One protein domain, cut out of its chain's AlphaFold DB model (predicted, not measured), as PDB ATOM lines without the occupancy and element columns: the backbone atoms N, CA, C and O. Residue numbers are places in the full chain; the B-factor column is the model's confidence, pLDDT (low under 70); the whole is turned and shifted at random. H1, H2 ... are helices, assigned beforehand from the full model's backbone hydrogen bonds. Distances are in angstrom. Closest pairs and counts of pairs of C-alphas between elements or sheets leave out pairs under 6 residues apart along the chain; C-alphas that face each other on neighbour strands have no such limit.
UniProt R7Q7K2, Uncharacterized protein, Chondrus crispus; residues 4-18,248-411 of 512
ATOM      1  N   THR A   4     161.363 179.849 267.880       66.75
ATOM      2  CA  THR A   4     162.078 180.025 269.153       66.75
ATOM      3  C   THR A   4     163.519 180.454 268.908       66.75
ATOM      4  O   THR A   4     163.998 181.444 269.456       66.75
ATOM      5  N   THR A   5     164.193 179.763 267.992       69.19
ATOM      6  CA  THR A   5     165.570 180.052 267.601       69.19
ATOM      7  C   THR A   5     165.655 181.407 266.891       69.19
ATOM      8  O   THR A   5     166.631 182.137 267.050       69.19
ATOM      9  N   LEU A   6     164.618 181.787 266.136       69.75
ATOM     10  CA  LEU A   6     164.518 183.112 265.531       69.75
ATOM     11  C   LEU A   6     164.390 184.224 266.584       69.75
ATOM     12  O   LEU A   6     165.052 185.256 266.464       69.75
ATOM     13  N   HIS A   7     163.554 184.019 267.605       70.31
ATOM     14  CA  HIS A   7     163.350 184.987 268.684       70.31
ATOM     15  C   HIS A   7     164.650 185.285 269.447       70.31
ATOM     16  O   HIS A   7     164.897 186.426 269.829       70.31
ATOM     17  N   GLU A   8     165.522 184.287 269.602       74.69
ATOM     18  CA  GLU A   8     166.850 184.461 270.201       74.69
ATOM     19  C   GLU A   8     167.890 185.048 269.234       74.69
ATOM     20  O   GLU A   8     168.820 185.744 269.656       74.69
ATOM     21  N   TRP A   9     167.759 184.763 267.937       77.50
ATOM     22  CA  TRP A   9     168.711 185.180 266.909       77.50
ATOM     23  C   TRP A   9     168.549 186.645 266.512       77.50
ATOM     24  O   TRP A   9     169.546 187.365 266.431       77.50
ATOM     25  N   LEU A  10     167.313 187.119 266.321       76.75
ATOM     26  CA  LEU A  10     167.045 188.468 265.816       76.75
ATOM     27  C   LEU A  10     167.687 189.570 266.686       76.75
ATOM     28  O   LEU A  10     168.392 190.410 266.126       76.75
ATOM     29  N   PRO A  11     167.581 189.548 268.033       81.75
ATOM     30  CA  PRO A  11     168.231 190.549 268.880       81.75
ATOM     31  C   PRO A  11     169.762 190.493 268.833       81.75
ATOM     32  O   PRO A  11     170.425 191.498 269.086       81.75
ATOM     33  N   ARG A  12     170.350 189.324 268.538       80.88
ATOM     34  CA  ARG A  12     171.807 189.179 268.395       80.88
ATOM     35  C   ARG A  12     172.283 189.788 267.086       80.88
ATOM     36  O   ARG A  12     173.270 190.516 267.096       80.88
ATOM     37  N   VAL A  13     171.574 189.535 265.988       80.44
ATOM     38  CA  VAL A  13     171.954 190.054 264.666       80.44
ATOM     39  C   VAL A  13     171.680 191.542 264.530       80.44
ATOM     40  O   VAL A  13     172.477 192.241 263.919       80.44
ATOM     41  N   GLN A  14     170.653 192.061 265.208       84.12
ATOM     42  CA  GLN A  14     170.415 193.503 265.309       84.12
ATOM     43  C   GLN A  14     171.625 194.290 265.838       84.12
ATOM     44  O   GLN A  14     171.801 195.442 265.464       84.12
ATOM     45  N   ARG A  15     172.482 193.683 266.673       85.50
ATOM     46  CA  ARG A  15     173.710 194.328 267.180       85.50
ATOM     47  C   ARG A  15     174.810 194.462 266.129       85.50
ATOM     48  O   ARG A  15     175.740 195.229 266.344       85.50
ATOM     49  N   ASN A  16     174.710 193.700 265.043       89.06
ATOM     50  CA  ASN A  16     175.668 193.695 263.944       89.06
ATOM     51  C   ASN A  16     175.174 194.512 262.742       89.06
ATOM     52  O   ASN A  16     175.846 194.518 261.716       89.06
ATOM     53  N   LEU A  17     174.004 195.151 262.841       93.44
ATOM     54  CA  LEU A  17     173.539 196.086 261.818       93.44
ATOM     55  C   LEU A  17     174.351 197.381 261.881       93.44
ATOM     56  O   LEU A  17     174.928 197.728 262.914       93.44
ATOM     57  N   SER A  18     174.366 198.106 260.768       94.44
ATOM     58  CA  SER A  18     175.178 199.307 260.566       94.44
ATOM     59  C   SER A  18     174.912 200.392 261.609       94.44
ATOM     60  O   SER A  18     175.811 201.161 261.955       94.44
ATOM     61  N   GLN A 248     140.364 210.891 256.995       59.44
ATOM     62  CA  GLN A 248     140.825 210.975 258.386       59.44
ATOM     63  C   GLN A 248     142.255 211.543 258.460       59.44
ATOM     64  O   GLN A 248     143.197 210.820 258.795       59.44
ATOM     65  N   PRO A 249     142.453 212.827 258.118       55.38
ATOM     66  CA  PRO A 249     143.771 213.456 258.060       55.38
ATOM     67  C   PRO A 249     144.602 213.296 259.350       55.38
ATOM     68  O   PRO A 249     145.814 213.087 259.310       55.38
ATOM     69  N   GLU A 250     143.962 213.317 260.510       54.50
ATOM     70  CA  GLU A 250     144.583 213.073 261.813       54.50
ATOM     71  C   GLU A 250     145.332 211.728 261.904       54.50
ATOM     72  O   GLU A 250     146.291 211.597 262.665       54.50
ATOM     73  N   ASN A 251     144.958 210.740 261.086       62.19
ATOM     74  CA  ASN A 251     145.590 209.425 261.077       62.19
ATOM     75  C   ASN A 251     146.892 209.378 260.270       62.19
ATOM     76  O   ASN A 251     147.671 208.443 260.445       62.19
ATOM     77  N   ALA A 252     147.180 210.364 259.413       60.84
ATOM     78  CA  ALA A 252     148.432 210.386 258.652       60.84
ATOM     79  C   ALA A 252     149.666 210.509 259.569       60.84
ATOM     80  O   ALA A 252     150.751 210.042 259.230       60.84
ATOM     81  N   GLU A 253     149.503 211.095 260.758       63.31
ATOM     82  CA  GLU A 253     150.566 211.181 261.762       63.31
ATOM     83  C   GLU A 253     150.888 209.823 262.401       63.31
ATOM     84  O   GLU A 253     152.010 209.628 262.872       63.31
ATOM     85  N   ILE A 254     149.956 208.855 262.366       73.69
ATOM     86  CA  ILE A 254     150.140 207.516 262.952       73.69
ATOM     87  C   ILE A 254     151.381 206.840 262.368       73.69
ATOM     88  O   ILE A 254     152.176 206.273 263.124       73.69
ATOM     89  N   PHE A 255     151.590 206.975 261.054       77.56
ATOM     90  CA  PHE A 255     152.714 206.385 260.322       77.56
ATOM     91  C   PHE A 255     154.086 206.944 260.738       77.56
ATOM     92  O   PHE A 255     155.111 206.338 260.435       77.56
ATOM     93  N   GLU A 256     154.132 208.063 261.470       79.31
ATOM     94  CA  GLU A 256     155.369 208.691 261.956       79.31
ATOM     95  C   GLU A 256     155.589 208.517 263.468       79.31
ATOM     96  O   GLU A 256     156.665 208.840 264.005       79.31
ATOM     97  N   THR A 257     154.591 207.975 264.172       83.44
ATOM     98  CA  THR A 257     154.679 207.725 265.610       83.44
ATOM     99  C   THR A 257     155.734 206.666 265.922       83.44
ATOM    100  O   THR A 257     155.921 205.693 265.191       83.44
ATOM    101  N   THR A 258     156.441 206.839 267.043       87.19
ATOM    102  CA  THR A 258     157.453 205.866 267.491       87.19
ATOM    103  C   THR A 258     156.878 204.450 267.644       87.19
ATOM    104  O   THR A 258     157.489 203.540 267.096       87.19
ATOM    105  N   PRO A 259     155.700 204.227 268.272       90.19
ATOM    106  CA  PRO A 259     155.150 202.876 268.409       90.19
ATOM    107  C   PRO A 259     154.861 202.184 267.070       90.19
ATOM    108  O   PRO A 259     155.060 200.973 266.951       90.19
ATOM    109  N   TYR A 260     154.399 202.934 266.063       89.75
ATOM    110  CA  TYR A 260     154.166 202.392 264.725       89.75
ATOM    111  C   TYR A 260     155.487 202.002 264.058       89.75
ATOM    112  O   TYR A 260     155.642 200.860 263.629       89.75
ATOM    113  N   LEU A 261     156.457 202.923 264.029       91.75
ATOM    114  CA  LEU A 261     157.746 202.713 263.367       91.75
ATOM    115  C   LEU A 261     158.628 201.665 264.067       91.75
ATOM    116  O   LEU A 261     159.335 200.927 263.387       91.75
ATOM    117  N   ASP A 262     158.549 201.533 265.394       92.81
ATOM    118  CA  ASP A 262     159.205 200.447 266.135       92.81
ATOM    119  C   ASP A 262     158.686 199.081 265.673       92.81
ATOM    120  O   ASP A 262     159.453 198.174 265.337       92.81
ATOM    121  N   ARG A 263     157.359 198.931 265.610       92.31
ATOM    122  CA  ARG A 263     156.731 197.690 265.151       92.31
ATOM    123  C   ARG A 263     157.037 197.425 263.674       92.31
ATOM    124  O   ARG A 263     157.343 196.283 263.323       92.31
ATOM    125  N   ALA A 264     156.992 198.465 262.844       93.88
ATOM    126  CA  ALA A 264     157.340 198.409 261.428       93.88
ATOM    127  C   ALA A 264     158.782 197.924 261.225       93.88
ATOM    128  O   ALA A 264     159.020 197.044 260.404       93.88
ATOM    129  N   TYR A 265     159.737 198.428 262.017       94.56
ATOM    130  CA  TYR A 265     161.140 198.010 261.972       94.56
ATOM    131  C   TYR A 265     161.302 196.515 262.269       94.56
ATOM    132  O   TYR A 265     161.943 195.796 261.502       94.56
ATOM    133  N   HIS A 266     160.678 196.006 263.334       91.19
ATOM    134  CA  HIS A 266     160.754 194.577 263.654       91.19
ATOM    135  C   HIS A 266     160.123 193.699 262.567       91.19
ATOM    136  O   HIS A 266     160.717 192.694 262.168       91.19
ATOM    137  N   ARG A 267     158.956 194.100 262.050       92.81
ATOM    138  CA  ARG A 267     158.278 193.393 260.956       92.81
ATOM    139  C   ARG A 267     159.072 193.456 259.655       92.81
ATOM    140  O   ARG A 267     159.109 192.480 258.917       92.81
ATOM    141  N   TYR A 268     159.775 194.550 259.398       94.75
ATOM    142  CA  TYR A 268     160.671 194.669 258.257       94.75
ATOM    143  C   TYR A 268     161.844 193.685 258.326       94.75
ATOM    144  O   TYR A 268     162.121 192.989 257.351       94.75
ATOM    145  N   LEU A 269     162.487 193.536 259.486       92.56
ATOM    146  CA  LEU A 269     163.550 192.538 259.641       92.56
ATOM    147  C   LEU A 269     163.024 191.107 259.460       92.56
ATOM    148  O   LEU A 269     163.667 190.287 258.810       92.56
ATOM    149  N   GLN A 270     161.832 190.813 259.983       90.56
ATOM    150  CA  GLN A 270     161.140 189.546 259.721       90.56
ATOM    151  C   GLN A 270     160.841 189.367 258.225       90.56
ATOM    152  O   GLN A 270     161.004 188.279 257.679       90.56
ATOM    153  N   PHE A 271     160.457 190.426 257.521       92.25
ATOM    154  CA  PHE A 271     160.214 190.365 256.086       92.25
ATOM    155  C   PHE A 271     161.486 190.025 255.292       92.25
ATOM    156  O   PHE A 271     161.447 189.158 254.421       92.25
ATOM    157  N   LEU A 272     162.639 190.612 255.642       92.00
ATOM    158  CA  LEU A 272     163.924 190.265 255.016       92.00
ATOM    159  C   LEU A 272     164.272 188.781 255.190       92.00
ATOM    160  O   LEU A 272     164.699 188.124 254.247       92.00
ATOM    161  N   LEU A 273     164.046 188.230 256.380       89.31
ATOM    162  CA  LEU A 273     164.299 186.813 256.655       89.31
ATOM    163  C   LEU A 273     163.307 185.885 255.957       89.31
ATOM    164  O   LEU A 273     163.647 184.747 255.633       89.31
ATOM    165  N   LEU A 274     162.085 186.356 255.706       90.44
ATOM    166  CA  LEU A 274     161.107 185.592 254.944       90.44
ATOM    167  C   LEU A 274     161.595 185.373 253.502       90.44
ATOM    168  O   LEU A 274     161.450 184.269 252.982       90.44
ATOM    169  N   HIS A 275     162.262 186.366 252.901       89.56
ATOM    170  CA  HIS A 275     162.897 186.229 251.583       89.56
ATOM    171  C   HIS A 275     164.030 185.192 251.537       89.56
ATOM    172  O   HIS A 275     164.258 184.592 250.486       89.56
ATOM    173  N   ASP A 276     164.747 184.970 252.641       86.62
ATOM    174  CA  ASP A 276     165.760 183.908 252.741       86.62
ATOM    175  C   ASP A 276     165.116 182.512 252.772       86.62
ATOM    176  O   ASP A 276     165.623 181.559 252.184       86.62
ATOM    177  N   ARG A 277     163.947 182.389 253.412       85.44
ATOM    178  CA  ARG A 277     163.236 181.107 253.572       85.44
ATOM    179  C   ARG A 277     162.322 180.733 252.425       85.44
ATOM    180  O   ARG A 277     162.001 179.556 252.282       85.44
ATOM    181  N   ALA A 278     161.931 181.706 251.617       86.19
ATOM    182  CA  ALA A 278     161.140 181.500 250.419       86.19
ATOM    183  C   ALA A 278     161.858 182.134 249.210       86.19
ATOM    184  O   ALA A 278     161.402 183.139 248.664       86.19
ATOM    185  N   PRO A 279     163.021 181.597 248.792       84.75
ATOM    186  CA  PRO A 279     163.740 182.145 247.652       84.75
ATOM    187  C   PRO A 279     162.914 181.977 246.372       84.75
ATOM    188  O   PRO A 279     162.324 180.926 246.128       84.75
ATOM    189  N   GLY A 280     162.881 183.020 245.541       80.44
ATOM    190  CA  GLY A 280     162.147 183.015 244.272       80.44
ATOM    191  C   GLY A 280     160.630 183.165 244.401       80.44
ATOM    192  O   GLY A 280     159.952 183.177 243.377       80.44
ATOM    193  N   THR A 281     160.080 183.308 245.613       83.19
ATOM    194  CA  THR A 281     158.664 183.645 245.780       83.19
ATOM    195  C   THR A 281     158.447 185.149 245.695       83.19
ATOM    196  O   THR A 281     159.279 185.966 246.103       83.19
ATOM    197  N   PHE A 282     157.294 185.519 245.149       81.75
ATOM    198  CA  PHE A 282     156.881 186.904 245.054       81.75
ATOM    199  C   PHE A 282     156.233 187.350 246.373       81.75
ATOM    200  O   PHE A 282     155.041 187.146 246.596       81.75
ATOM    201  N   LEU A 283     157.035 187.932 247.271       87.19
ATOM    202  CA  LEU A 283     156.561 188.439 248.560       87.19
ATOM    203  C   LEU A 283     156.103 189.896 248.442       87.19
ATOM    204  O   LEU A 283     156.796 190.736 247.871       87.19
ATOM    205  N   VAL A 284     154.944 190.206 249.023       86.12
ATOM    206  CA  VAL A 284     154.360 191.554 249.013       86.12
ATOM    207  C   VAL A 284     154.376 192.131 250.420       86.12
ATOM    208  O   VAL A 284     153.619 191.622 251.251       86.12
ATOM    209  N   PRO A 285     155.195 193.164 250.703       91.00
ATOM    210  CA  PRO A 285     155.270 193.794 252.022       91.00
ATOM    211  C   PRO A 285     153.930 194.443 252.390       91.00
ATOM    212  O   PRO A 285     153.187 194.843 251.509       91.00
ATOM    213  N   MET A 286     153.602 194.561 253.676       89.75
ATOM    214  CA  MET A 286     152.539 195.473 254.134       89.75
ATOM    215  C   MET A 286     153.050 196.924 254.161       89.75
ATOM    216  O   MET A 286     154.255 197.145 254.045       89.75
ATOM    217  N   ASN A 287     152.168 197.917 254.328       88.31
ATOM    218  CA  ASN A 287     152.543 199.340 254.286       88.31
ATOM    219  C   ASN A 287     153.680 199.688 255.256       88.31
ATOM    220  O   ASN A 287     154.638 200.354 254.869       88.31
ATOM    221  N   ASP A 288     153.602 199.200 256.492       91.94
ATOM    222  CA  ASP A 288     154.599 199.451 257.533       91.94
ATOM    223  C   ASP A 288     155.983 198.898 257.155       91.94
ATOM    224  O   ASP A 288     156.994 199.597 257.233       91.94
ATOM    225  N   ILE A 289     156.012 197.656 256.667       94.56
ATOM    226  CA  ILE A 289     157.212 196.997 256.144       94.56
ATOM    227  C   ILE A 289     157.755 197.772 254.942       94.56
ATOM    228  O   ILE A 289     158.964 197.980 254.843       94.56
ATOM    229  N   ASN A 290     156.877 198.216 254.040       92.69
ATOM    230  CA  ASN A 290     157.272 198.883 252.806       92.69
ATOM    231  C   ASN A 290     157.907 200.257 253.063       92.69
ATOM    232  O   ASN A 290     158.903 200.590 252.427       92.69
ATOM    233  N   ILE A 291     157.401 201.020 254.043       93.25
ATOM    234  CA  ILE A 291     158.015 202.282 254.497       93.25
ATOM    235  C   ILE A 291     159.463 202.039 254.936       93.25
ATOM    236  O   ILE A 291     160.381 202.726 254.481       93.25
ATOM    237  N   MET A 292     159.679 201.042 255.800       96.25
ATOM    238  CA  MET A 292     161.013 200.715 256.307       96.25
ATOM    239  C   MET A 292     161.929 200.188 255.202       96.25
ATOM    240  O   MET A 292     163.111 200.532 255.171       96.25
ATOM    241  N   TRP A 293     161.392 199.401 254.267       95.88
ATOM    242  CA  TRP A 293     162.168 198.853 253.164       95.88
ATOM    243  C   TRP A 293     162.600 199.930 252.169       95.88
ATOM    244  O   TRP A 293     163.789 200.021 251.880       95.88
ATOM    245  N   HIS A 294     161.689 200.791 251.706       95.50
ATOM    246  CA  HIS A 294     162.019 201.923 250.829       95.50
ATOM    247  C   HIS A 294     163.041 202.859 251.476       95.50
ATOM    248  O   HIS A 294     163.975 203.320 250.815       95.50
ATOM    249  N   MET A 295     162.893 203.111 252.781       96.00
ATOM    250  CA  MET A 295     163.859 203.903 253.529       96.00
ATOM    251  C   MET A 295     165.244 203.254 253.490       96.00
ATOM    252  O   MET A 295     166.230 203.904 253.142       96.00
ATOM    253  N   HIS A 296     165.309 201.960 253.797       97.00
ATOM    254  CA  HIS A 296     166.569 201.242 253.841       97.00
ATOM    255  C   HIS A 296     167.215 201.156 252.453       97.00
ATOM    256  O   HIS A 296     168.377 201.511 252.331       97.00
ATOM    257  N   LEU A 297     166.455 200.811 251.403       96.19
ATOM    258  CA  LEU A 297     166.915 200.771 250.006       96.19
ATOM    259  C   LEU A 297     167.592 202.081 249.579       96.19
ATOM    260  O   LEU A 297     168.664 202.067 248.975       96.19
ATOM    261  N   ALA A 298     166.988 203.222 249.926       95.69
ATOM    262  CA  ALA A 298     167.537 204.531 249.599       95.69
ATOM    263  C   ALA A 298     168.830 204.857 250.373       95.69
ATOM    264  O   ALA A 298     169.634 205.656 249.897       95.69
ATOM    265  N   ALA A 299     169.073 204.244 251.533       95.75
ATOM    266  CA  ALA A 299     170.341 204.303 252.259       95.75
ATOM    267  C   ALA A 299     171.280 203.180 251.791       95.75
ATOM    268  O   ALA A 299     171.527 202.200 252.490       95.75
ATOM    269  N   THR A 300     171.788 203.321 250.564       94.56
ATOM    270  CA  THR A 300     172.478 202.251 249.828       94.56
ATOM    271  C   THR A 300     173.631 201.588 250.589       94.56
ATOM    272  O   THR A 300     173.865 200.397 250.391       94.56
ATOM    273  N   ARG A 301     174.373 202.330 251.435       93.44
ATOM    274  CA  ARG A 301     175.490 201.764 252.215       93.44
ATOM    275  C   ARG A 301     174.993 200.813 253.298       93.44
ATOM    276  O   ARG A 301     175.429 199.664 253.335       93.44
ATOM    277  N   GLU A 302     174.083 201.284 254.146       95.69
ATOM    278  CA  GLU A 302     173.481 200.479 255.205       95.69
ATOM    279  C   GLU A 302     172.690 199.317 254.601       95.69
ATOM    280  O   GLU A 302     172.899 198.185 255.021       95.69
ATOM    281  N   TYR A 303     171.928 199.542 253.520       96.31
ATOM    282  CA  TYR A 303     171.194 198.473 252.835       96.31
ATOM    283  C   TYR A 303     172.088 197.315 252.431       96.31
ATOM    284  O   TYR A 303     171.799 196.160 252.746       96.31
ATOM    285  N   GLN A 304     173.189 197.617 251.744       93.25
ATOM    286  CA  GLN A 304     174.111 196.600 251.268       93.25
ATOM    287  C   GLN A 304     174.767 195.844 252.429       93.25
ATOM    288  O   GLN A 304     174.870 194.619 252.373       93.25
ATOM    289  N   HIS A 305     175.203 196.554 253.472       94.38
ATOM    290  CA  HIS A 305     175.832 195.936 254.635       94.38
ATOM    291  C   HIS A 305     174.844 195.063 255.415       94.38
ATOM    292  O   HIS A 305     175.091 193.879 255.638       94.38
ATOM    293  N   ASP A 306     173.703 195.628 255.788       95.50
ATOM    294  CA  ASP A 306     172.733 195.012 256.686       95.50
ATOM    295  C   ASP A 306     172.056 193.801 256.055       95.50
ATOM    296  O   ASP A 306     171.881 192.774 256.710       95.50
ATOM    297  N   THR A 307     171.698 193.878 254.770       93.50
ATOM    298  CA  THR A 307     171.133 192.722 254.058       93.50
ATOM    299  C   THR A 307     172.162 191.606 253.897       93.50
ATOM    300  O   THR A 307     171.826 190.435 254.063       93.50
ATOM    301  N   HIS A 308     173.439 191.937 253.689       92.62
ATOM    302  CA  HIS A 308     174.505 190.937 253.699       92.62
ATOM    303  C   HIS A 308     174.691 190.303 255.088       92.62
ATOM    304  O   HIS A 308     174.889 189.095 255.187       92.62
ATOM    305  N   VAL A 309     174.591 191.080 256.170       91.44
ATOM    306  CA  VAL A 309     174.649 190.563 257.549       91.44
ATOM    307  C   VAL A 309     173.450 189.662 257.872       91.44
ATOM    308  O   VAL A 309     173.620 188.628 258.515       91.44
ATOM    309  N   LEU A 310     172.245 190.036 257.433       89.62
ATOM    310  CA  LEU A 310     171.005 189.331 257.771       89.62
ATOM    311  C   LEU A 310     170.775 188.071 256.932       89.62
ATOM    312  O   LEU A 310     170.351 187.053 257.475       89.62
ATOM    313  N   ILE A 311     171.006 188.151 255.621       90.25
ATOM    314  CA  ILE A 311     170.608 187.119 254.650       90.25
ATOM    315  C   ILE A 311     171.686 186.837 253.587       90.25
ATOM    316  O   ILE A 311     171.426 186.159 252.597       90.25
ATOM    317  N   GLY A 312     172.900 187.375 253.748       90.50
ATOM    318  CA  GLY A 312     174.045 187.093 252.870       90.50
ATOM    319  C   GLY A 312     174.016 187.764 251.493       90.50
ATOM    320  O   GLY A 312     174.948 187.583 250.714       90.50
ATOM    321  N   ARG A 313     172.973 188.538 251.164       90.88
ATOM    322  CA  ARG A 313     172.829 189.223 249.869       90.88
ATOM    323  C   ARG A 313     171.895 190.426 249.963       90.88
ATOM    324  O   ARG A 313     170.990 190.432 250.790       90.88
ATOM    325  N   ALA A 314     172.055 191.386 249.056       88.88
ATOM    326  CA  ALA A 314     171.044 192.419 248.840       88.88
ATOM    327  C   ALA A 314     169.792 191.814 248.185       88.88
ATOM    328  O   ALA A 314     169.905 190.938 247.321       88.88
ATOM    329  N   LEU A 315     168.605 192.268 248.599       89.06
ATOM    330  CA  LEU A 315     167.374 191.927 247.889       89.06
ATOM    331  C   LEU A 315     167.168 192.894 246.733       89.06
ATOM    332  O   LEU A 315     167.438 194.091 246.832       89.06
ATOM    333  N   GLU A 316     166.664 192.349 245.640       85.25
ATOM    334  CA  GLU A 316     166.237 193.147 244.505       85.25
ATOM    335  C   GLU A 316     164.886 193.791 244.821       85.25
ATOM    336  O   GLU A 316     164.032 193.199 245.484       85.25
ATOM    337  N   HIS A 317     164.702 195.016 244.340       85.69
ATOM    338  CA  HIS A 317     163.456 195.752 244.474       85.69
ATOM    339  C   HIS A 317     163.183 196.497 243.165       85.69
ATOM    340  O   HIS A 317     163.529 197.664 243.002       85.69
ATOM    341  N   ASP A 318     162.594 195.790 242.200       84.75
ATOM    342  CA  ASP A 318     162.175 196.376 240.928       84.75
ATOM    343  C   ASP A 318     160.654 196.508 240.891       84.75
ATOM    344  O   ASP A 318     159.938 195.585 240.505       84.75
ATOM    345  N   SER A 319     160.150 197.676 241.292       83.19
ATOM    346  CA  SER A 319     158.712 197.943 241.319       83.19
ATOM    347  C   SER A 319     158.047 197.812 239.943       83.19
ATOM    348  O   SER A 319     156.884 197.427 239.883       83.19
ATOM    349  N   ILE A 320     158.769 198.084 238.848       85.12
ATOM    350  CA  ILE A 320     158.229 198.002 237.483       85.12
ATOM    351  C   ILE A 320     158.070 196.536 237.083       85.12
ATOM    352  O   ILE A 320     156.994 196.120 236.651       85.12
ATOM    353  N   ALA A 321     159.121 195.735 237.274       85.12
ATOM    354  CA  ALA A 321     159.070 194.303 236.991       85.12
ATOM    355  C   ALA A 321     158.029 193.598 237.870       85.12
ATOM    356  O   ALA A 321     157.265 192.762 237.386       85.12
ATOM    357  N   VAL A 322     157.963 193.969 239.150       81.19
ATOM    358  CA  VAL A 322     156.971 193.467 240.104       81.19
ATOM    359  C   VAL A 322     155.547 193.751 239.636       81.19
ATOM    360  O   VAL A 322     154.719 192.840 239.625       81.19
ATOM    361  N   GLU A 323     155.260 194.979 239.210       79.00
ATOM    362  CA  GLU A 323     153.928 195.338 238.732       79.00
ATOM    363  C   GLU A 323     153.570 194.598 237.434       79.00
ATOM    364  O   GLU A 323     152.465 194.068 237.291       79.00
ATOM    365  N   GLY A 324     154.535 194.433 236.525       82.12
ATOM    366  CA  GLY A 324     154.374 193.609 235.325       82.12
ATOM    367  C   GLY A 324     154.073 192.136 235.633       82.12
ATOM    368  O   GLY A 324     153.181 191.545 235.020       82.12
ATOM    369  N   MET A 325     154.770 191.543 236.610       81.12
ATOM    370  CA  MET A 325     154.526 190.165 237.053       81.12
ATOM    371  C   MET A 325     153.143 190.009 237.689       81.12
ATOM    372  O   MET A 325     152.420 189.077 237.339       81.12
ATOM    373  N   ARG A 326     152.738 190.936 238.568       78.00
ATOM    374  CA  ARG A 326     151.386 190.949 239.156       78.00
ATOM    375  C   ARG A 326     150.311 191.000 238.082       78.00
ATOM    376  O   ARG A 326     149.336 190.250 238.154       78.00
ATOM    377  N   LYS A 327     150.503 191.865 237.079       79.50
ATOM    378  CA  LYS A 327     149.570 191.999 235.964       79.50
ATOM    379  C   LYS A 327     149.397 190.661 235.239       79.50
ATOM    380  O   LYS A 327     148.282 190.156 235.135       79.50
ATOM    381  N   LYS A 328     150.514 190.040 234.855       83.50
ATOM    382  CA  LYS A 328     150.527 188.751 234.159       83.50
ATOM    383  C   LYS A 328     149.850 187.631 234.959       83.50
ATOM    384  O   LYS A 328     149.023 186.915 234.404       83.50
ATOM    385  N   SER A 329     150.148 187.504 236.253       80.00
ATOM    386  CA  SER A 329     149.581 186.442 237.100       80.00
ATOM    387  C   SER A 329     148.056 186.517 237.218       80.00
ATOM    388  O   SER A 329     147.390 185.482 237.226       80.00
ATOM    389  N   VAL A 330     147.486 187.725 237.298       79.31
ATOM    390  CA  VAL A 330     146.023 187.885 237.310       79.31
ATOM    391  C   VAL A 330     145.420 187.636 235.942       79.31
ATOM    392  O   VAL A 330     144.418 186.936 235.863       79.31
ATOM    393  N   ASP A 331     146.041 188.125 234.871       83.50
ATOM    394  CA  ASP A 331     145.531 187.880 233.520       83.50
ATOM    395  C   ASP A 331     145.484 186.360 233.222       83.50
ATOM    396  O   ASP A 331     144.509 185.859 232.659       83.50
ATOM    397  N   GLU A 332     146.475 185.589 233.687       85.31
ATOM    398  CA  GLU A 332     146.477 184.118 233.621       85.31
ATOM    399  C   GLU A 332     145.397 183.462 234.500       85.31
ATOM    400  O   GLU A 332     144.825 182.437 234.118       85.31
ATOM    401  N   MET A 333     145.118 184.017 235.683       83.06
ATOM    402  CA  MET A 333     144.052 183.543 236.568       83.06
ATOM    403  C   MET A 333     142.675 183.741 235.930       83.06
ATOM    404  O   MET A 333     141.879 182.803 235.893       83.06
ATOM    405  N   GLU A 334     142.416 184.925 235.376       83.50
ATOM    406  CA  GLU A 334     141.149 185.241 234.714       83.50
ATOM    407  C   GLU A 334     140.953 184.426 233.438       83.50
ATOM    408  O   GLU A 334     139.856 183.930 233.185       83.50
ATOM    409  N   ALA A 335     142.022 184.190 232.671       84.88
ATOM    410  CA  ALA A 335     141.968 183.300 231.516       84.88
ATOM    411  C   ALA A 335     141.567 181.867 231.909       84.88
ATOM    412  O   ALA A 335     140.784 181.230 231.203       84.88
ATOM    413  N   LYS A 336     142.059 181.357 233.049       86.44
ATOM    414  CA  LYS A 336     141.655 180.042 233.575       86.44
ATOM    415  C   LYS A 336     140.191 180.027 234.006       86.44
ATOM    416  O   LYS A 336     139.490 179.083 233.660       86.44
ATOM    417  N   ILE A 337     139.736 181.061 234.716       84.75
ATOM    418  CA  ILE A 337     138.331 181.194 235.131       84.75
ATOM    419  C   ILE A 337     137.427 181.186 233.896       84.75
ATOM    420  O   ILE A 337     136.504 180.378 233.831       84.75
ATOM    421  N   ALA A 338     137.748 182.005 232.891       84.38
ATOM    422  CA  ALA A 338     137.009 182.077 231.635       84.38
ATOM    423  C   ALA A 338     136.996 180.747 230.870       84.38
ATOM    424  O   ALA A 338     135.964 180.372 230.327       84.38
ATOM    425  N   ALA A 339     138.104 179.999 230.865       86.31
ATOM    426  CA  ALA A 339     138.170 178.689 230.217       86.31
ATOM    427  C   ALA A 339     137.313 177.613 230.911       86.31
ATOM    428  O   ALA A 339     136.945 176.625 230.280       86.31
ATOM    429  N   THR A 340     137.019 177.780 232.205       88.19
ATOM    430  CA  THR A 340     136.210 176.840 233.002       88.19
ATOM    431  C   THR A 340     134.768 177.291 233.225       88.19
ATOM    432  O   THR A 340     133.994 176.555 233.836       88.19
ATOM    433  N   ALA A 341     134.410 178.495 232.781       83.31
ATOM    434  CA  ALA A 341     133.090 179.066 232.999       83.31
ATOM    435  C   ALA A 341     132.070 178.475 232.018       83.31
ATOM    436  O   ALA A 341     132.276 178.485 230.806       83.31
ATOM    437  N   ASP A 342     130.945 177.999 232.549       75.81
ATOM    438  CA  ASP A 342     129.820 177.483 231.763       75.81
ATOM    439  C   ASP A 342     128.832 178.634 231.471       75.81
ATOM    440  O   ASP A 342     127.694 178.653 231.939       75.81
ATOM    441  N   GLY A 343     129.325 179.678 230.790       77.88
ATOM    442  CA  GLY A 343     128.594 180.923 230.522       77.88
ATOM    443  C   GLY A 343     129.473 182.184 230.555       77.88
ATOM    444  O   GLY A 343     130.692 182.080 230.710       77.88
ATOM    445  N   PRO A 344     128.874 183.383 230.394       75.31
ATOM    446  CA  PRO A 344     129.579 184.651 230.564       75.31
ATOM    447  C   PRO A 344     130.197 184.732 231.968       75.31
ATOM    448  O   PRO A 344     129.564 184.380 232.963       75.31
ATOM    449  N   THR A 345     131.454 185.163 232.066       80.00
ATOM    450  CA  THR A 345     132.102 185.409 233.361       80.00
ATOM    451  C   THR A 345     131.608 186.712 233.979       80.00
ATOM    452  O   THR A 345     131.212 187.622 233.255       80.00
ATOM    453  N   GLU A 346     131.735 186.846 235.302       79.19
ATOM    454  CA  GLU A 346     131.473 188.095 236.041       79.19
ATOM    455  C   GLU A 346     132.129 189.301 235.349       79.19
ATOM    456  O   GLU A 346     131.459 190.272 235.024       79.19
ATOM    457  N   LEU A 347     133.410 189.189 234.977       77.31
ATOM    458  CA  LEU A 347     134.107 190.251 234.247       77.31
ATOM    459  C   LEU A 347     133.506 190.526 232.867       77.31
ATOM    460  O   LEU A 347     133.592 191.657 232.403       77.31
ATOM    461  N   SER A 348     132.966 189.522 232.170       76.38
ATOM    462  CA  SER A 348     132.412 189.671 230.816       76.38
ATOM    463  C   SER A 348     131.142 190.520 230.760       76.38
ATOM    464  O   SER A 348     130.885 191.129 229.725       76.38
ATOM    465  N   GLU A 349     130.414 190.597 231.874       82.12
ATOM    466  CA  GLU A 349     129.136 191.305 231.989       82.12
ATOM    467  C   GLU A 349     129.271 192.698 232.627       82.12
ATOM    468  O   GLU A 349     128.327 193.483 232.584       82.12
ATOM    469  N   MET A 350     130.439 193.017 233.192       84.75
ATOM    470  CA  MET A 350     130.727 194.303 233.830       84.75
ATOM    471  C   MET A 350     131.079 195.399 232.820       84.75
ATOM    472  O   MET A 350     131.706 195.140 231.788       84.75
ATOM    473  N   GLU A 351     130.750 196.643 233.171       85.69
ATOM    474  CA  GLU A 351     131.230 197.830 232.460       85.69
ATOM    475  C   GLU A 351     132.759 197.962 232.574       85.69
ATOM    476  O   GLU A 351     133.370 197.497 233.540       85.69
ATOM    477  N   ASP A 352     133.397 198.602 231.590       79.06
ATOM    478  CA  ASP A 352     134.863 198.644 231.480       79.06
ATOM    479  C   ASP A 352     135.554 199.259 232.713       79.06
ATOM    480  O   ASP A 352     136.610 198.774 233.126       79.06
ATOM    481  N   GLU A 353     134.958 200.286 233.332       77.19
ATOM    482  CA  GLU A 353     135.495 200.915 234.549       77.19
ATOM    483  C   GLU A 353     135.393 199.991 235.770       77.19
ATOM    484  O   GLU A 353     136.366 199.819 236.507       77.19
ATOM    485  N   GLU A 354     134.243 199.342 235.962       78.69
ATOM    486  CA  GLU A 354     134.015 198.420 237.080       78.69
ATOM    487  C   GLU A 354     134.893 197.167 236.949       78.69
ATOM    488  O   GLU A 354     135.501 196.699 237.916       78.69
ATOM    489  N   ARG A 355     135.029 196.658 235.719       79.62
ATOM    490  CA  ARG A 355     135.951 195.575 235.375       79.62
ATOM    491  C   ARG A 355     137.392 195.957 235.723       79.62
ATOM    492  O   ARG A 355     138.114 195.134 236.289       79.62
ATOM    493  N   ALA A 356     137.827 197.165 235.364       74.69
ATOM    494  CA  ALA A 356     139.186 197.629 235.631       74.69
ATOM    495  C   ALA A 356     139.477 197.708 237.139       74.69
ATOM    496  O   ALA A 356     140.497 197.176 237.586       74.69
ATOM    497  N   ASP A 357     138.558 198.278 237.925       72.19
ATOM    498  CA  ASP A 357     138.674 198.368 239.386       72.19
ATOM    499  C   ASP A 357     138.689 196.980 240.058       72.19
ATOM    500  O   ASP A 357     139.515 196.707 240.935       72.19
ATOM    501  N   LEU A 358     137.835 196.050 239.617       75.44
ATOM    502  CA  LEU A 358     137.820 194.689 240.161       75.44
ATOM    503  C   LEU A 358     139.109 193.921 239.846       75.44
ATOM    504  O   LEU A 358     139.655 193.246 240.726       75.44
ATOM    505  N   LEU A 359     139.617 194.027 238.615       73.75
ATOM    506  CA  LEU A 359     140.890 193.415 238.229       73.75
ATOM    507  C   LEU A 359     142.042 193.962 239.069       73.75
ATOM    508  O   LEU A 359     142.875 193.185 239.534       73.75
ATOM    509  N   ASP A 360     142.081 195.271 239.303       69.00
ATOM    510  CA  ASP A 360     143.091 195.881 240.162       69.00
ATOM    511  C   ASP A 360     143.002 195.373 241.616       69.00
ATOM    512  O   ASP A 360     143.996 194.920 242.201       69.00
ATOM    513  N   LYS A 361     141.793 195.315 242.190       69.12
ATOM    514  CA  LYS A 361     141.568 194.726 243.523       69.12
ATOM    515  C   LYS A 361     142.065 193.277 243.602       69.12
ATOM    516  O   LYS A 361     142.714 192.899 244.583       69.12
ATOM    517  N   ARG A 362     141.810 192.461 242.570       72.81
ATOM    518  CA  ARG A 362     142.291 191.067 242.493       72.81
ATOM    519  C   ARG A 362     143.819 190.992 242.410       72.81
ATOM    520  O   ARG A 362     144.411 190.200 243.146       72.81
ATOM    521  N   ARG A 363     144.469 191.849 241.606       70.38
ATOM    522  CA  ARG A 363     145.947 191.948 241.507       70.38
ATOM    523  C   ARG A 363     146.598 192.172 242.865       70.38
ATOM    524  O   ARG A 363     147.602 191.529 243.175       70.38
ATOM    525  N   ARG A 364     145.992 193.005 243.710       64.44
ATOM    526  CA  ARG A 364     146.497 193.289 245.062       64.44
ATOM    527  C   ARG A 364     146.222 192.157 246.058       64.44
ATOM    528  O   ARG A 364     147.080 191.851 246.884       64.44
ATOM    529  N   GLY A 365     145.064 191.501 245.973       67.44
ATOM    530  CA  GLY A 365     144.647 190.478 246.940       67.44
ATOM    531  C   GLY A 365     145.427 189.156 246.879       67.44
ATOM    532  O   GLY A 365     145.719 188.568 247.925       67.44
ATOM    533  N   VAL A 366     145.785 188.681 245.680       63.06
ATOM    534  CA  VAL A 366     146.388 187.342 245.491       63.06
ATOM    535  C   VAL A 366     147.759 187.238 246.166       63.06
ATOM    536  O   VAL A 366     147.992 186.345 246.982       63.06
ATOM    537  N   ALA A 367     148.645 188.192 245.894       69.25
ATOM    538  CA  ALA A 367     150.029 188.126 246.352       69.25
ATOM    539  C   ALA A 367     150.189 188.382 247.869       69.25
ATOM    540  O   ALA A 367     151.097 187.857 248.520       69.25
ATOM    541  N   VAL A 368     149.256 189.130 248.472       80.19
ATOM    542  CA  VAL A 368     149.207 189.329 249.929       80.19
ATOM    543  C   VAL A 368     148.852 188.028 250.652       80.19
ATOM    544  O   VAL A 368     149.428 187.733 251.700       80.19
ATOM    545  N   ARG A 369     147.943 187.217 250.090       81.69
ATOM    546  CA  ARG A 369     147.523 185.946 250.697       81.69
ATOM    547  C   ARG A 369     148.669 184.939 250.766       81.69
ATOM    548  O   ARG A 369     148.848 184.313 251.807       81.69
ATOM    549  N   GLU A 370     149.441 184.794 249.695       84.38
ATOM    550  CA  GLU A 370     150.594 183.882 249.664       84.38
ATOM    551  C   GLU A 370     151.661 184.298 250.678       84.38
ATOM    552  O   GLU A 370     152.098 183.488 251.499       84.38
ATOM    553  N   THR A 371     152.002 185.590 250.695       89.50
ATOM    554  CA  THR A 371     152.956 186.153 251.659       89.50
ATOM    555  C   THR A 371     152.493 185.922 253.096       89.50
ATOM    556  O   THR A 371     153.283 185.509 253.941       89.50
ATOM    557  N   LYS A 372     151.196 186.118 253.372       90.94
ATOM    558  CA  LYS A 372     150.597 185.871 254.687       90.94
ATOM    559  C   LYS A 372     150.738 184.416 255.127       90.94
ATOM    560  O   LYS A 372     151.116 184.182 256.268       90.94
ATOM    561  N   VAL A 373     150.455 183.452 254.250       90.12
ATOM    562  CA  VAL A 373     150.579 182.022 254.582       90.12
ATOM    563  C   VAL A 373     152.022 181.680 254.949       90.12
ATOM    564  O   VAL A 373     152.257 181.031 255.964       90.12
ATOM    565  N   LEU A 374     152.992 182.159 254.164       90.88
ATOM    566  CA  LEU A 374     154.414 181.944 254.441       90.88
ATOM    567  C   LEU A 374     154.851 182.628 255.743       90.88
ATOM    568  O   LEU A 374     155.581 182.038 256.541       90.88
ATOM    569  N   TRP A 375     154.372 183.848 255.984       91.56
ATOM    570  CA  TRP A 375     154.627 184.590 257.214       91.56
ATOM    571  C   TRP A 375     154.089 183.856 258.443       91.56
ATOM    572  O   TRP A 375     154.818 183.655 259.409       91.56
ATOM    573  N   GLU A 376     152.823 183.434 258.418       91.38
ATOM    574  CA  GLU A 376     152.176 182.745 259.540       91.38
ATOM    575  C   GLU A 376     152.774 181.353 259.773       91.38
ATOM    576  O   GLU A 376     152.887 180.925 260.922       91.38
ATOM    577  N   ALA A 377     153.227 180.675 258.715       88.88
ATOM    578  CA  ALA A 377     153.970 179.424 258.837       88.88
ATOM    579  C   ALA A 377     155.324 179.613 259.542       88.88
ATOM    580  O   ALA A 377     155.752 178.733 260.289       88.88
ATOM    581  N   LEU A 378     155.996 180.749 259.324       86.88
ATOM    582  CA  LEU A 378     157.325 181.011 259.881       86.88
ATOM    583  C   LEU A 378     157.292 181.669 261.270       86.88
ATOM    584  O   LEU A 378     158.126 181.345 262.114       86.88
ATOM    585  N   TYR A 379     156.356 182.586 261.514       86.69
ATOM    586  CA  TYR A 379     156.307 183.420 262.724       86.69
ATOM    587  C   TYR A 379     155.092 183.146 263.618       86.69
ATOM    588  O   TYR A 379     155.013 183.677 264.726       86.69
ATOM    589  N   GLY A 380     154.161 182.305 263.170       85.75
ATOM    590  CA  GLY A 380     152.900 182.040 263.853       85.75
ATOM    591  C   GLY A 380     151.808 183.065 263.531       85.75
ATOM    592  O   GLY A 380     152.018 184.070 262.856       85.75
ATOM    593  N   ALA A 381     150.602 182.810 264.042       80.25
ATOM    594  CA  ALA A 381     149.405 183.598 263.728       80.25
ATOM    595  C   ALA A 381     149.291 184.934 264.497       80.25
ATOM    596  O   ALA A 381     148.346 185.694 264.272       80.25
ATOM    597  N   LYS A 382     150.190 185.218 265.450       78.00
ATOM    598  CA  LYS A 382     150.160 186.438 266.275       78.00
ATOM    599  C   LYS A 382     151.576 187.012 266.464       78.00
ATOM    600  O   LYS A 382     152.401 186.321 267.055       78.00
ATOM    601  N   PRO A 383     151.835 188.274 266.067       71.56
ATOM    602  CA  PRO A 383     150.928 189.165 265.337       71.56
ATOM    603  C   PRO A 383     150.683 188.674 263.902       71.56
ATOM    604  O   PRO A 383     151.579 188.128 263.261       71.56
ATOM    605  N   ARG A 384     149.460 188.887 263.400       84.44
ATOM    606  CA  ARG A 384     149.098 188.578 262.009       84.44
ATOM    607  C   ARG A 384     149.943 189.386 261.033       84.44
ATOM    608  O   ARG A 384     150.378 190.497 261.347       84.44
ATOM    609  N   TYR A 385     150.110 188.855 259.827       86.88
ATOM    610  CA  TYR A 385     150.769 189.597 258.761       86.88
ATOM    611  C   TYR A 385     149.978 190.851 258.369       86.88
ATOM    612  O   TYR A 385     150.525 191.943 258.348       86.88
ATOM    613  N   ASP A 386     148.675 190.720 258.158       84.25
ATOM    614  CA  ASP A 386     147.760 191.764 257.697       84.25
ATOM    615  C   ASP A 386     147.085 192.495 258.870       84.25
ATOM    616  O   ASP A 386     145.890 192.329 259.131       84.25
ATOM    617  N   LEU A 387     147.859 193.277 259.632       85.44
ATOM    618  CA  LEU A 387     147.291 194.120 260.689       85.44
ATOM    619  C   LEU A 387     146.423 195.226 260.059       85.44
ATOM    620  O   LEU A 387     146.840 195.786 259.041       85.44
ATOM    621  N   PRO A 388     145.266 195.584 260.650       80.81
ATOM    622  CA  PRO A 388     144.332 196.539 260.046       80.81
ATOM    623  C   PRO A 388     144.957 197.883 259.641       80.81
ATOM    624  O   PRO A 388     144.629 198.414 258.589       80.81
ATOM    625  N   ASP A 389     145.895 198.397 260.436       76.88
ATOM    626  CA  ASP A 389     146.613 199.664 260.230       76.88
ATOM    627  C   ASP A 389     147.846 199.547 259.308       76.88
ATOM    628  O   ASP A 389     148.599 200.504 259.121       76.88
ATOM    629  N   THR A 390     148.080 198.363 258.740       81.56
ATOM    630  CA  THR A 390     149.210 198.071 257.838       81.56
ATOM    631  C   THR A 390     148.765 197.645 256.440       81.56
ATOM    632  O   THR A 390     149.586 197.566 255.528       81.56
ATOM    633  N   CYS A 391     147.473 197.379 256.248       79.62
ATOM    634  CA  CYS A 391     146.929 196.956 254.965       79.62
ATOM    635  C   CYS A 391     146.961 198.089 253.932       79.62
ATOM    636  O   CYS A 391     146.711 199.253 254.254       79.62
ATOM    637  N   TYR A 392     147.205 197.725 252.672       75.62
ATOM    638  CA  TYR A 392     146.994 198.625 251.544       75.62
ATOM    639  C   TYR A 392     145.508 198.966 251.398       75.62
ATOM    640  O   TYR A 392     144.633 198.105 251.505       75.62
ATOM    641  N   ARG A 393     145.238 200.234 251.120       67.06
ATOM    642  CA  ARG A 393     143.950 200.782 250.703       67.06
ATOM    643  C   ARG A 393     143.773 200.646 249.189       67.06
ATOM    644  O   ARG A 393     144.688 200.232 248.479       67.06
ATOM    645  N   GLY A 394     142.564 200.964 248.713       61.69
ATOM    646  CA  GLY A 394     142.187 201.105 247.296       61.69
ATOM    647  C   GLY A 394     143.161 201.946 246.458       61.69
ATOM    648  O   GLY A 394     144.090 202.545 247.000       61.69
ATOM    649  N   GLU A 395     142.944 202.015 245.146       55.81
ATOM    650  CA  GLU A 395     143.588 203.060 244.339       55.81
ATOM    651  C   GLU A 395     143.133 204.460 244.799       55.81
ATOM    652  O   GLU A 395     142.050 204.590 245.387       55.81
ATOM    653  N   PRO A 396     143.956 205.506 244.580       54.81
ATOM    654  CA  PRO A 396     143.542 206.885 244.818       54.81
ATOM    655  C   PRO A 396     142.289 207.241 244.006       54.81
ATOM    656  O   PRO A 396     142.236 206.917 242.818       54.81
ATOM    657  N   PRO A 397     141.291 207.927 244.589       45.69
ATOM    658  CA  PRO A 397     140.170 208.451 243.824       45.69
ATOM    659  C   PRO A 397     140.659 209.581 242.900       45.69
ATOM    660  O   PRO A 397     140.901 210.696 243.340       45.69
ATOM    661  N   GLY A 398     140.791 209.308 241.598       53.34
ATOM    662  CA  GLY A 398     141.097 210.322 240.579       53.34
ATOM    663  C   GLY A 398     142.583 210.690 240.408       53.34
ATOM    664  O   GLY A 398     143.498 210.024 240.892       53.34
ATOM    665  N   GLU A 399     142.852 211.754 239.635       51.12
ATOM    666  CA  GLU A 399     144.223 212.173 239.287       51.12
ATOM    667  C   GLU A 399     144.957 212.924 240.408       51.12
ATOM    668  O   GLU A 399     146.188 213.050 240.355       51.12
ATOM    669  N   ARG A 400     144.249 213.408 241.428       50.00
ATOM    670  CA  ARG A 400     144.833 214.039 242.611       50.00
ATOM    671  C   ARG A 400     144.185 213.428 243.849       50.00
ATOM    672  O   ARG A 400     142.994 213.183 243.865       50.00
ATOM    673  N   GLY A 401     145.056 213.091 244.788       51.66
ATOM    674  CA  GLY A 401     144.790 212.432 246.053       51.66
ATOM    675  C   GLY A 401     146.147 212.215 246.721       51.66
ATOM    676  O   GLY A 401     147.091 211.773 246.055       51.66
ATOM    677  N   GLY A 402     146.293 212.657 247.972       60.47
ATOM    678  CA  GLY A 402     147.593 212.819 248.641       60.47
ATOM    679  C   GLY A 402     147.602 213.888 249.743       60.47
ATOM    680  O   GLY A 402     146.565 214.432 250.133       60.47
ATOM    681  N   PHE A 403     148.790 214.205 250.263       59.75
ATOM    682  CA  PHE A 403     149.004 215.238 251.280       59.75
ATOM    683  C   PHE A 403     148.529 216.616 250.821       59.75
ATOM    684  O   PHE A 403     148.072 217.387 251.660       59.75
ATOM    685  N   TYR A 404     148.604 216.937 249.527       59.22
ATOM    686  CA  TYR A 404     148.121 218.222 249.009       59.22
ATOM    687  C   TYR A 404     146.624 218.446 249.263       59.22
ATOM    688  O   TYR A 404     146.236 219.486 249.795       59.22
ATOM    689  N   GLU A 405     145.780 217.465 248.948       60.31
ATOM    690  CA  GLU A 405     144.328 217.591 249.127       60.31
ATOM    691  C   GLU A 405     143.922 217.554 250.594       60.31
ATOM    692  O   GLU A 405     143.102 218.352 251.040       60.31
ATOM    693  N   MET A 406     144.541 216.660 251.365       58.69
ATOM    694  CA  MET A 406     144.420 216.615 252.820       58.69
ATOM    695  C   MET A 406     144.779 217.975 253.437       58.69
ATOM    696  O   MET A 406     144.048 218.509 254.273       58.69
ATOM    697  N   PHE A 407     145.881 218.572 252.983       56.47
ATOM    698  CA  PHE A 407     146.331 219.874 253.434       56.47
ATOM    699  C   PHE A 407     145.331 220.981 253.076       56.47
ATOM    700  O   PHE A 407     145.027 221.805 253.941       56.47
ATOM    701  N   GLU A 408     144.802 221.007 251.849       59.97
ATOM    702  CA  GLU A 408     143.768 221.966 251.437       59.97
ATOM    703  C   GLU A 408     142.459 221.786 252.220       59.97
ATOM    704  O   GLU A 408     141.880 222.784 252.649       59.97
ATOM    705  N   LYS A 409     142.019 220.546 252.484       59.19
ATOM    706  CA  LYS A 409     140.826 220.251 253.302       59.19
ATOM    707  C   LYS A 409     140.982 220.749 254.742       59.19
ATOM    708  O   LYS A 409     140.064 221.361 255.280       59.19
ATOM    709  N   VAL A 410     142.140 220.513 255.362       53.56
ATOM    710  CA  VAL A 410     142.407 220.896 256.762       53.56
ATOM    711  C   VAL A 410     142.666 222.399 256.911       53.56
ATOM    712  O   VAL A 410     142.260 222.999 257.904       53.56
ATOM    713  N   ASN A 411     143.340 223.030 255.942       50.91
ATOM    714  CA  ASN A 411     143.826 224.412 256.065       50.91
ATOM    715  C   ASN A 411     143.070 225.443 255.207       50.91
ATOM    716  O   ASN A 411     143.397 226.639 255.272       50.91
TER     717      ASN A 411
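AT A GLANCE: This is residues 4 to 18 and 248 to 411 of the 512 residues of an uncharacterized protein of Chondrus crispus (UniProt R7Q7K2). Four helices, H1, H3, H4 and H5, pack into a cluster at one end; beyond it the two long helices H6 and H8 cross as an X, and H8 comes back with its later residues to meet H3. The short helix H7 lies on the turn between the far ends of H6 and H8, while H2 and H9 make a small outpost beyond the beginning of H3. The printed part has 179 residues, with nine named helices in the order H1 to H9 and no named strand, and it is all helix. It is only just loose, close to compact, with a radius of gyration of the C-alphas of 19.1 A, and its C-alphas span 58 by 48 by 31 A.

HOW THE PARTS SIT: Start at H1, residues 4 to 16, which touches H5, residues 300 to 311, with residues 13 to 16 alone; the closest C-alphas, of Val 13 and Leu 310, are 7.0 A apart, at a shallow tilt of 32 degrees, opposite ways. Past the cut look at H2, residues 249 to 256, which is close to but not clearly touching H3, residues 258 to 277; their closest C-alphas, of Ile 254 and Tyr 260, are 6.8 A apart. H1 and H3 are near each other, with 9 pairs of C-alphas within 10 A. H3 touches H4, residues 287 to 298, about perpendicular at 76 degrees, with the C-alphas of Tyr 268 and Ile 289 closest at 4.7 A. H3 also touches H5, at a steep tilt of 59 degrees, the same way; the closest C-alphas, of Asp 276 and Ile 311, are 6.1 A apart. H4 and H5 only just touch, with 3 pairs of C-alphas within 8 A, and only at the corner, closest at His 296 and Tyr 303, 5.5 A. Next find H6, residues 319 to 340, which touches H8, residues 352 to 379, about perpendicular at 74 degrees; the closest C-alphas, of Val 330 and Arg 363, are 5.8 A apart. H7, residues 346 to 349, is close to but not clearly touching H8, closest at Leu 347 and Arg 355, 5.7 A. H8 only just touches H3, with 3 pairs of C-alphas within 8 A, closest at Leu 274 and Trp 375, 6.9 A. H9, residues 403 to 411, is close to but not clearly touching H2, closest at Pro 249 and Met 406, 6.2 A. H3 and H6 are apart, for instance, and so are H4 and H8. In H4, H5, H6 and H9 every O i to N i+4 pair is within hydrogen-bond range; the counts are 5 of 9 in H1, 15 of 16 in H3, 22 of 24 in H8 and 0 of 4 in H2, where 3 of 5 O i to N i+3 pairs are, and H7 is too short for an i+4 pair.

IN THESE COORDINATES: Find C-alpha 4 at (162.078, 180.025, 269.153), where H1 begins and runs 20.0 A to residue 16. From C-alpha 258 at (157.453, 205.866, 267.491), H3 runs 29.0 A; H4 measures 16.5 A and H5 16.0 A. H6 is 32.0 A long, and H8, the longest helix with 28 residues, covers 40.8 A. H2, H7 and H9 are shorter, and H9 ends at C-alpha 411, (143.826, 224.412, 256.065).

THE WHOLE: The C-alphas farthest apart, of Arg 15 and Gly 343, are 59.7 A apart. Residues 19 to 247 are not printed, and C-alphas 18 and 248 are 36.3 A apart across this cut. The link H8 to H9, residues 380 to 402, is long, and residues 339 to 344 and 396 to 402 stand free. The mean pLDDT of the printed part is 80.8; 34 residues are under 70, among them 248 to 253 and 393 to 411.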